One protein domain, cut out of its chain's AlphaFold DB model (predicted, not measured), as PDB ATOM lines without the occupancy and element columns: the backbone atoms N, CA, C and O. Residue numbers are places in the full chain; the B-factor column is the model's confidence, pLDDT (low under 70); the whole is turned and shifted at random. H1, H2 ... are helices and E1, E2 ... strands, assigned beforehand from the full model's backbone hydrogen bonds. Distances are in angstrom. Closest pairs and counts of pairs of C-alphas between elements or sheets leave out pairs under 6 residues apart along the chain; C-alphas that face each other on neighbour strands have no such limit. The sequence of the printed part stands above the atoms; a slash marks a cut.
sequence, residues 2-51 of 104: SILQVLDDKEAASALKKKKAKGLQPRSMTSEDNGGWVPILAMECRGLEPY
ATOM      1  N   SER A   2      25.824  35.215   2.049       93.25
ATOM      2  CA  SER A   2      27.060  35.897   2.418       93.25
ATOM      3  C   SER A   2      28.177  34.861   2.513       93.25
ATOM      4  O   SER A   2      27.986  33.848   3.183       93.25
ATOM      5  N   ILE A   3      29.274  35.058   1.782       93.81
ATOM      6  CA  ILE A   3      30.391  34.107   1.686       93.81
ATOM      7  C   ILE A   3      31.700  34.870   1.855       93.81
ATOM      8  O   ILE A   3      31.883  35.929   1.254       93.81
ATOM      9  N   LEU A   4      32.594  34.288   2.645       94.31
ATOM     10  CA  LEU A   4      34.006  34.616   2.708       94.31
ATOM     11  C   LEU A   4      34.752  33.286   2.593       94.31
ATOM     12  O   LEU A   4      34.539  32.393   3.411       94.31
ATOM     13  N   GLN A   5      35.554  33.133   1.545       95.38
ATOM     14  CA  GLN A   5      36.328  31.922   1.282       95.38
ATOM     15  C   GLN A   5      37.788  32.301   1.052       95.38
ATOM     16  O   GLN A   5      38.071  33.116   0.178       95.38
ATOM     17  N   VAL A   6      38.701  31.688   1.804       95.12
ATOM     18  CA  VAL A   6      40.138  31.754   1.518       95.12
ATOM     19  C   VAL A   6      40.417  30.976   0.236       95.12
ATOM     20  O   VAL A   6      39.927  29.860   0.069       95.12
ATOM     21  N   LEU A   7      41.163  31.592  -0.674       96.25
ATOM     22  CA  LEU A   7      41.534  31.006  -1.956       96.25
ATOM     23  C   LEU A   7      42.874  30.287  -1.842       96.25
ATOM     24  O   LEU A   7      43.795  30.807  -1.214       96.25
ATOM     25  N   ASP A   8      43.000  29.140  -2.507       95.88
ATOM     26  CA  ASP A   8      44.314  28.529  -2.726       95.88
ATOM     27  C   ASP A   8      45.151  29.326  -3.752       95.88
ATOM     28  O   ASP A   8      44.641  30.203  -4.457       95.88
ATOM     29  N   ASP A   9      46.441  29.007  -3.883       93.88
ATOM     30  CA  ASP A   9      47.367  29.707  -4.788       93.88
ATOM     31  C   ASP A   9      46.878  29.759  -6.241       93.88
ATOM     32  O   ASP A   9      47.059  30.749  -6.959       93.88
ATOM     33  N   LYS A  10      46.243  28.685  -6.717       94.69
ATOM     34  CA  LYS A  10      45.775  28.580  -8.101       94.69
ATOM     35  C   LYS A  10      44.510  29.407  -8.304       94.69
ATOM     36  O   LYS A  10      44.357  30.058  -9.348       94.69
ATOM     37  N   GLU A  11      43.600  29.375  -7.341       95.94
ATOM     38  CA  GLU A  11      42.388  30.181  -7.309       95.94
ATOM     39  C   GLU A  11      42.727  31.671  -7.228       95.94
ATOM     40  O   GLU A  11      42.250  32.447  -8.066       95.94
ATOM     41  N   ALA A  12      43.628  32.054  -6.318       95.62
ATOM     42  CA  ALA A  12      44.151  33.407  -6.177       95.62
ATOM     43  C   ALA A  12      44.803  33.884  -7.483       95.62
ATOM     44  O   ALA A  12      44.430  34.931  -8.026       95.62
ATOM     45  N   ALA A  13      45.683  33.077  -8.084       94.19
ATOM     46  CA  ALA A  13      46.332  33.419  -9.345       94.19
ATOM     47  C   ALA A  13      45.339  33.631 -10.496       94.19
ATOM     48  O   ALA A  13      45.460  34.581 -11.283       94.19
ATOM     49  N   SER A  14      44.327  32.769 -10.582       94.62
ATOM     50  CA  SER A  14      43.250  32.876 -11.565       94.62
ATOM     51  C   SER A  14      42.408  34.140 -11.355       94.62
ATOM     52  O   SER A  14      42.126  34.858 -12.323       94.62
ATOM     53  N   ALA A  15      42.032  34.448 -10.111       93.56
ATOM     54  CA  ALA A  15      41.246  35.626  -9.755       93.56
ATOM     55  C   ALA A  15      42.005  36.931 -10.050       93.56
ATOM     56  O   ALA A  15      41.496  37.797 -10.769       93.56
ATOM     57  N   LEU A  16      43.260  37.033  -9.611       94.06
ATOM     58  CA  LEU A  16      44.118  38.200  -9.826       94.06
ATOM     59  C   LEU A  16      44.384  38.456 -11.314       94.06
ATOM     60  O   LEU A  16      44.350  39.602 -11.775       94.06
ATOM     61  N   LYS A  17      44.555  37.395 -12.117       93.31
ATOM     62  CA  LYS A  17      44.673  37.517 -13.578       93.31
ATOM     63  C   LYS A  17      43.416  38.123 -14.205       93.31
ATOM     64  O   LYS A  17      43.540  38.967 -15.092       93.31
ATOM     65  N   LYS A  18      42.221  37.716 -13.758       93.06
ATOM     66  CA  LYS A  18      40.941  38.269 -14.245       93.06
ATOM     67  C   LYS A  18      40.775  39.742 -13.861       93.06
ATOM     68  O   LYS A  18      40.266  40.514 -14.669       93.06
ATOM     69  N   LYS A  19      41.247  40.134 -12.672       91.06
ATOM     70  CA  LYS A  19      41.211  41.516 -12.166       91.06
ATOM     71  C   LYS A  19      42.335  42.420 -12.683       91.06
ATOM     72  O   LYS A  19      42.296  43.620 -12.461       91.06
ATOM     73  N   LYS A  20      43.309  41.876 -13.426       90.62
ATOM     74  CA  LYS A  20      44.530  42.584 -13.872       90.62
ATOM     75  C   LYS A  20      45.406  43.093 -12.710       90.62
ATOM     76  O   LYS A  20      46.256  43.949 -12.929       90.62
ATOM     77  N   ALA A  21      45.267  42.507 -11.522       89.25
ATOM     78  CA  ALA A  21      46.029  42.825 -10.317       89.25
ATOM     79  C   ALA A  21      47.282  41.933 -10.209       89.25
ATOM     80  O   ALA A  21      47.431  41.106  -9.310       89.25
ATOM     81  N   LYS A  22      48.169  42.017 -11.208       78.88
ATOM     82  CA  LYS A  22      49.418  41.236 -11.205       78.88
ATOM     83  C   LYS A  22      50.359  41.765 -10.118       78.88
ATOM     84  O   LYS A  22      50.519  42.973 -10.007       78.88
ATOM     85  N   GLY A  23      51.008  40.863  -9.383       84.50
ATOM     86  CA  GLY A  23      51.952  41.203  -8.307       84.50
ATOM     87  C   GLY A  23      51.389  41.050  -6.892       84.50
ATOM     88  O   GLY A  23      52.164  41.058  -5.951       84.50
ATOM     89  N   LEU A  24      50.077  40.830  -6.746       91.56
ATOM     90  CA  LEU A  24      49.425  40.629  -5.446       91.56
ATOM     91  C   LEU A  24      49.208  39.147  -5.094       91.56
ATOM     92  O   LEU A  24      48.239  38.808  -4.423       91.56
ATOM     93  N   GLN A  25      50.060  38.250  -5.600       94.12
ATOM     94  CA  GLN A  25      49.969  36.837  -5.217       94.12
ATOM     95  C   GLN A  25      50.340  36.690  -3.738       94.12
ATOM     96  O   GLN A  25      51.392  37.216  -3.365       94.12
ATOM     97  N   PRO A  26      49.527  35.982  -2.932       96.12
ATOM     98  CA  PRO A  26      49.892  35.641  -1.568       96.12
ATOM     99  C   PRO A  26      51.251  34.943  -1.497       96.12
ATOM    100  O   PRO A  26      51.541  34.069  -2.315       96.12
ATOM    101  N   ARG A  27      52.090  35.350  -0.546       96.00
ATOM    102  CA  ARG A  27      53.383  34.722  -0.252       96.00
ATOM    103  C   ARG A  27      53.836  35.045   1.168       96.00
ATOM    104  O   ARG A  27      53.336  35.984   1.782       96.00
ATOM    105  N   SER A  28      54.845  34.322   1.642       95.56
ATOM    106  CA  SER A  28      55.558  34.666   2.873       95.56
ATOM    107  C   SER A  28      56.254  36.025   2.748       95.56
ATOM    108  O   SER A  28      56.754  36.384   1.674       95.56
ATOM    109  N   MET A  29      56.284  36.764   3.853       95.00
ATOM    110  CA  MET A  29      57.070  37.988   4.007       95.00
ATOM    111  C   MET A  29      58.544  37.638   4.252       95.00
ATOM    112  O   MET A  29      58.838  36.646   4.916       95.00
ATOM    113  N   THR A  30      59.462  38.430   3.700       95.00
ATOM    114  CA  THR A  30      60.913  38.272   3.895       95.00
ATOM    115  C   THR A  30      61.541  39.583   4.369       95.00
ATOM    116  O   THR A  30      60.895  40.631   4.371       95.00
ATOM    117  N   SER A  31      62.824  39.558   4.742       91.94
ATOM    118  CA  SER A  31      63.555  40.771   5.138       91.94
ATOM    119  C   SER A  31      63.653  41.818   4.017       91.94
ATOM    120  O   SER A  31      63.769  43.011   4.297       91.94
ATOM    121  N   GLU A  32      63.525  41.410   2.749       94.69
ATOM    122  CA  GLU A  32      63.491  42.319   1.594       94.69
ATOM    123  C   GLU A  32      62.207  43.167   1.532       94.69
ATOM    124  O   GLU A  32      62.177  44.184   0.841       94.69
ATOM    125  N   ASP A  33      61.160  42.777   2.265       95.25
ATOM    126  CA  ASP A  33      59.872  43.473   2.310       95.25
ATOM    127  C   ASP A  33      59.775  44.521   3.415       95.25
ATOM    128  O   ASP A  33      58.713  45.118   3.596       95.25
ATOM    129  N   ASN A  34      60.847  44.738   4.179       93.88
ATOM    130  CA  ASN A  34      60.815  45.641   5.319       93.88
ATOM    131  C   ASN A  34      60.329  47.052   4.917       93.88
ATOM    132  O   ASN A  34      60.856  47.676   3.992       93.88
ATOM    133  N   GLY A  35      59.301  47.544   5.613       94.50
ATOM    134  CA  GLY A  35      58.618  48.809   5.320       94.50
ATOM    135  C   GLY A  35      57.630  48.766   4.144       94.50
ATOM    136  O   GLY A  35      57.072  49.802   3.772       94.50
ATOM    137  N   GLY A  36      57.415  47.598   3.540       95.19
ATOM    138  CA  GLY A  36      56.480  47.356   2.445       95.19
ATOM    139  C   GLY A  36      55.280  46.496   2.853       95.19
ATOM    140  O   GLY A  36      55.248  45.879   3.909       95.19
ATOM    141  N   TRP A  37      54.274  46.447   1.974       95.50
ATOM    142  CA  TRP A  37      53.105  45.581   2.143       95.50
ATOM    143  C   TRP A  37      53.275  44.287   1.351       95.50
ATOM    144  O   TRP A  37      53.531  44.330   0.145       95.50
ATOM    145  N   VAL A  38      53.035  43.152   2.006       96.62
ATOM    146  CA  VAL A  38      53.049  41.826   1.379       96.62
ATOM    147  C   VAL A  38      51.643  41.231   1.416       96.62
ATOM    148  O   VAL A  38      51.035  41.165   2.484       96.62
ATOM    149  N   PRO A  39      51.091  40.774   0.279       96.25
ATOM    150  CA  PRO A  39      49.884  39.964   0.301       96.25
ATOM    151  C   PRO A  39      50.219  38.611   0.937       96.25
ATOM    152  O   PRO A  39      51.056  37.884   0.410       96.25
ATOM    153  N   ILE A  40      49.554  38.267   2.038       95.19
ATOM    154  CA  ILE A  40      49.731  36.975   2.732       95.19
ATOM    155  C   ILE A  40      48.525  36.039   2.570       95.19
ATOM    156  O   ILE A  40      48.641  34.834   2.749       95.19
ATOM    157  N   LEU A  41      47.365  36.583   2.191       94.62
ATOM    158  CA  LEU A  41      46.102  35.855   2.072       94.62
ATOM    159  C   LEU A  41      45.265  36.452   0.937       94.62
ATOM    160  O   LEU A  41      45.203  37.672   0.779       94.62
ATOM    161  N   ALA A  42      44.574  35.606   0.172       95.88
ATOM    162  CA  ALA A  42      43.560  36.032  -0.786       95.88
ATOM    163  C   ALA A  42      42.204  35.429  -0.418       95.88
ATOM    164  O   ALA A  42      42.111  34.254  -0.064       95.88
ATOM    165  N   MET A  43      41.142  36.226  -0.530       95.62
ATOM    166  CA  MET A  43      39.788  35.792  -0.195       95.62
ATOM    167  C   MET A  43      38.789  36.187  -1.276       95.62
ATOM    168  O   MET A  43      38.818  37.300  -1.800       95.62
ATOM    169  N   GLU A  44      37.842  35.298  -1.559       95.19
ATOM    170  CA  GLU A  44      36.624  35.635  -2.279       95.19
ATOM    171  C   GLU A  44      35.537  36.057  -1.285       95.19
ATOM    172  O   GLU A  44      35.078  35.265  -0.460       95.19
ATOM    173  N   CYS A  45      35.095  37.310  -1.399       94.75
ATOM    174  CA  CYS A  45      34.041  37.883  -0.569       94.75
ATOM    175  C   CYS A  45      32.787  38.158  -1.411       94.75
ATOM    176  O   CYS A  45      32.847  38.809  -2.456       94.75
ATOM    177  N   ARG A  46      31.624  37.678  -0.958       94.50
ATOM    178  CA  ARG A  46      30.315  37.947  -1.574       94.50
ATOM    179  C   ARG A  46      29.321  38.354  -0.496       94.50
ATOM    180  O   ARG A  46      28.962  37.539   0.346       94.50
ATOM    181  N   GLY A  47      28.843  39.599  -0.540       94.19
ATOM    182  CA  GLY A  47      27.860  40.114   0.424       94.19
ATOM    183  C   GLY A  47      28.402  40.317   1.846       94.19
ATOM    184  O   GLY A  47      27.604  40.327   2.783       94.19
ATOM    185  N   LEU A  48      29.728  40.423   1.991       92.94
ATOM    186  CA  LEU A  48      30.487  40.744   3.205       92.94
ATOM    187  C   LEU A  48      31.760  41.492   2.791       92.94
ATOM    188  O   LEU A  48      32.271  41.247   1.697       92.94
ATOM    189  N   GLU A  49      32.277  42.345   3.670       92.44
ATOM    190  CA  GLU A  49      33.556  43.039   3.508       92.44
ATOM    191  C   GLU A  49      34.332  42.941   4.834       92.44
ATOM    192  O   GLU A  49      33.820  43.392   5.863       92.44
ATOM    193  N   PRO A  50      35.512  42.295   4.855       93.12
ATOM    194  CA  PRO A  50      36.376  42.273   6.030       93.12
ATOM    195  C   PRO A  50      36.829  43.690   6.392       93.12
ATOM    196  O   PRO A  50      37.209  44.457   5.513       93.12
ATOM    197  N   TYR A  51      36.804  44.029   7.682       91.75
ATOM    198  CA  TYR A  51      37.143  45.380   8.149       91.75
ATOM    199  C   TYR A  51      38.302  45.419   9.153       91.75
ATOM    200  O   TYR A  51      38.923  46.463   9.317       91.75
TER     201      TYR A  51
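What this domain is: This is residues 2 to 51 of the 104 residues of the protein "Hypothetical protein" of Craspedostauros australis (UniProt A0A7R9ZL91). There is little regular structure: a ribbon of two short antiparallel strands, E1 and E2, one helix, H1, near Met 43, and a long loop whose tip, residues 31 to 36, sticks out. The printed part has 50 residues, 19 in named elements, ordered E1, H1, E2; the class is mixed. It is only just loose, close to compact (radius of gyration of the C-alphas 12.1 A), and only just elongated, spanning 37 by 24 by 17 A.

How they stand to each other: Begin at E1, residues 3 to 6; a tight link leads to H1, residues 9 to 19, where every O i to N i+4 pair is within hydrogen-bond range. A long link, residues 20 to 42, runs to E2, residues 43 to 46. E1 and E2 are antiparallel neighbours at 172 degrees; N 5 and O 44, 3.0 A apart, are within hydrogen-bond range. The closest C-alphas of H1 and E2, Ala 12 and Met 43, are 7.8 A apart.

Where its parts are: Find C-alpha 3 at (30.391, 34.107, 1.686); E1 runs 10.0 A from there. H1 runs 15.2 A from C-alpha 9. E2 runs 9.8 A to C-alpha 46 at (30.315, 37.947, -1.574).

The domain as a whole: The farthest C-alphas, Ser 2 and Glu 32, are 37.0 A apart. The printed part has no cut, and no printed residue is under 70 in pLDDT.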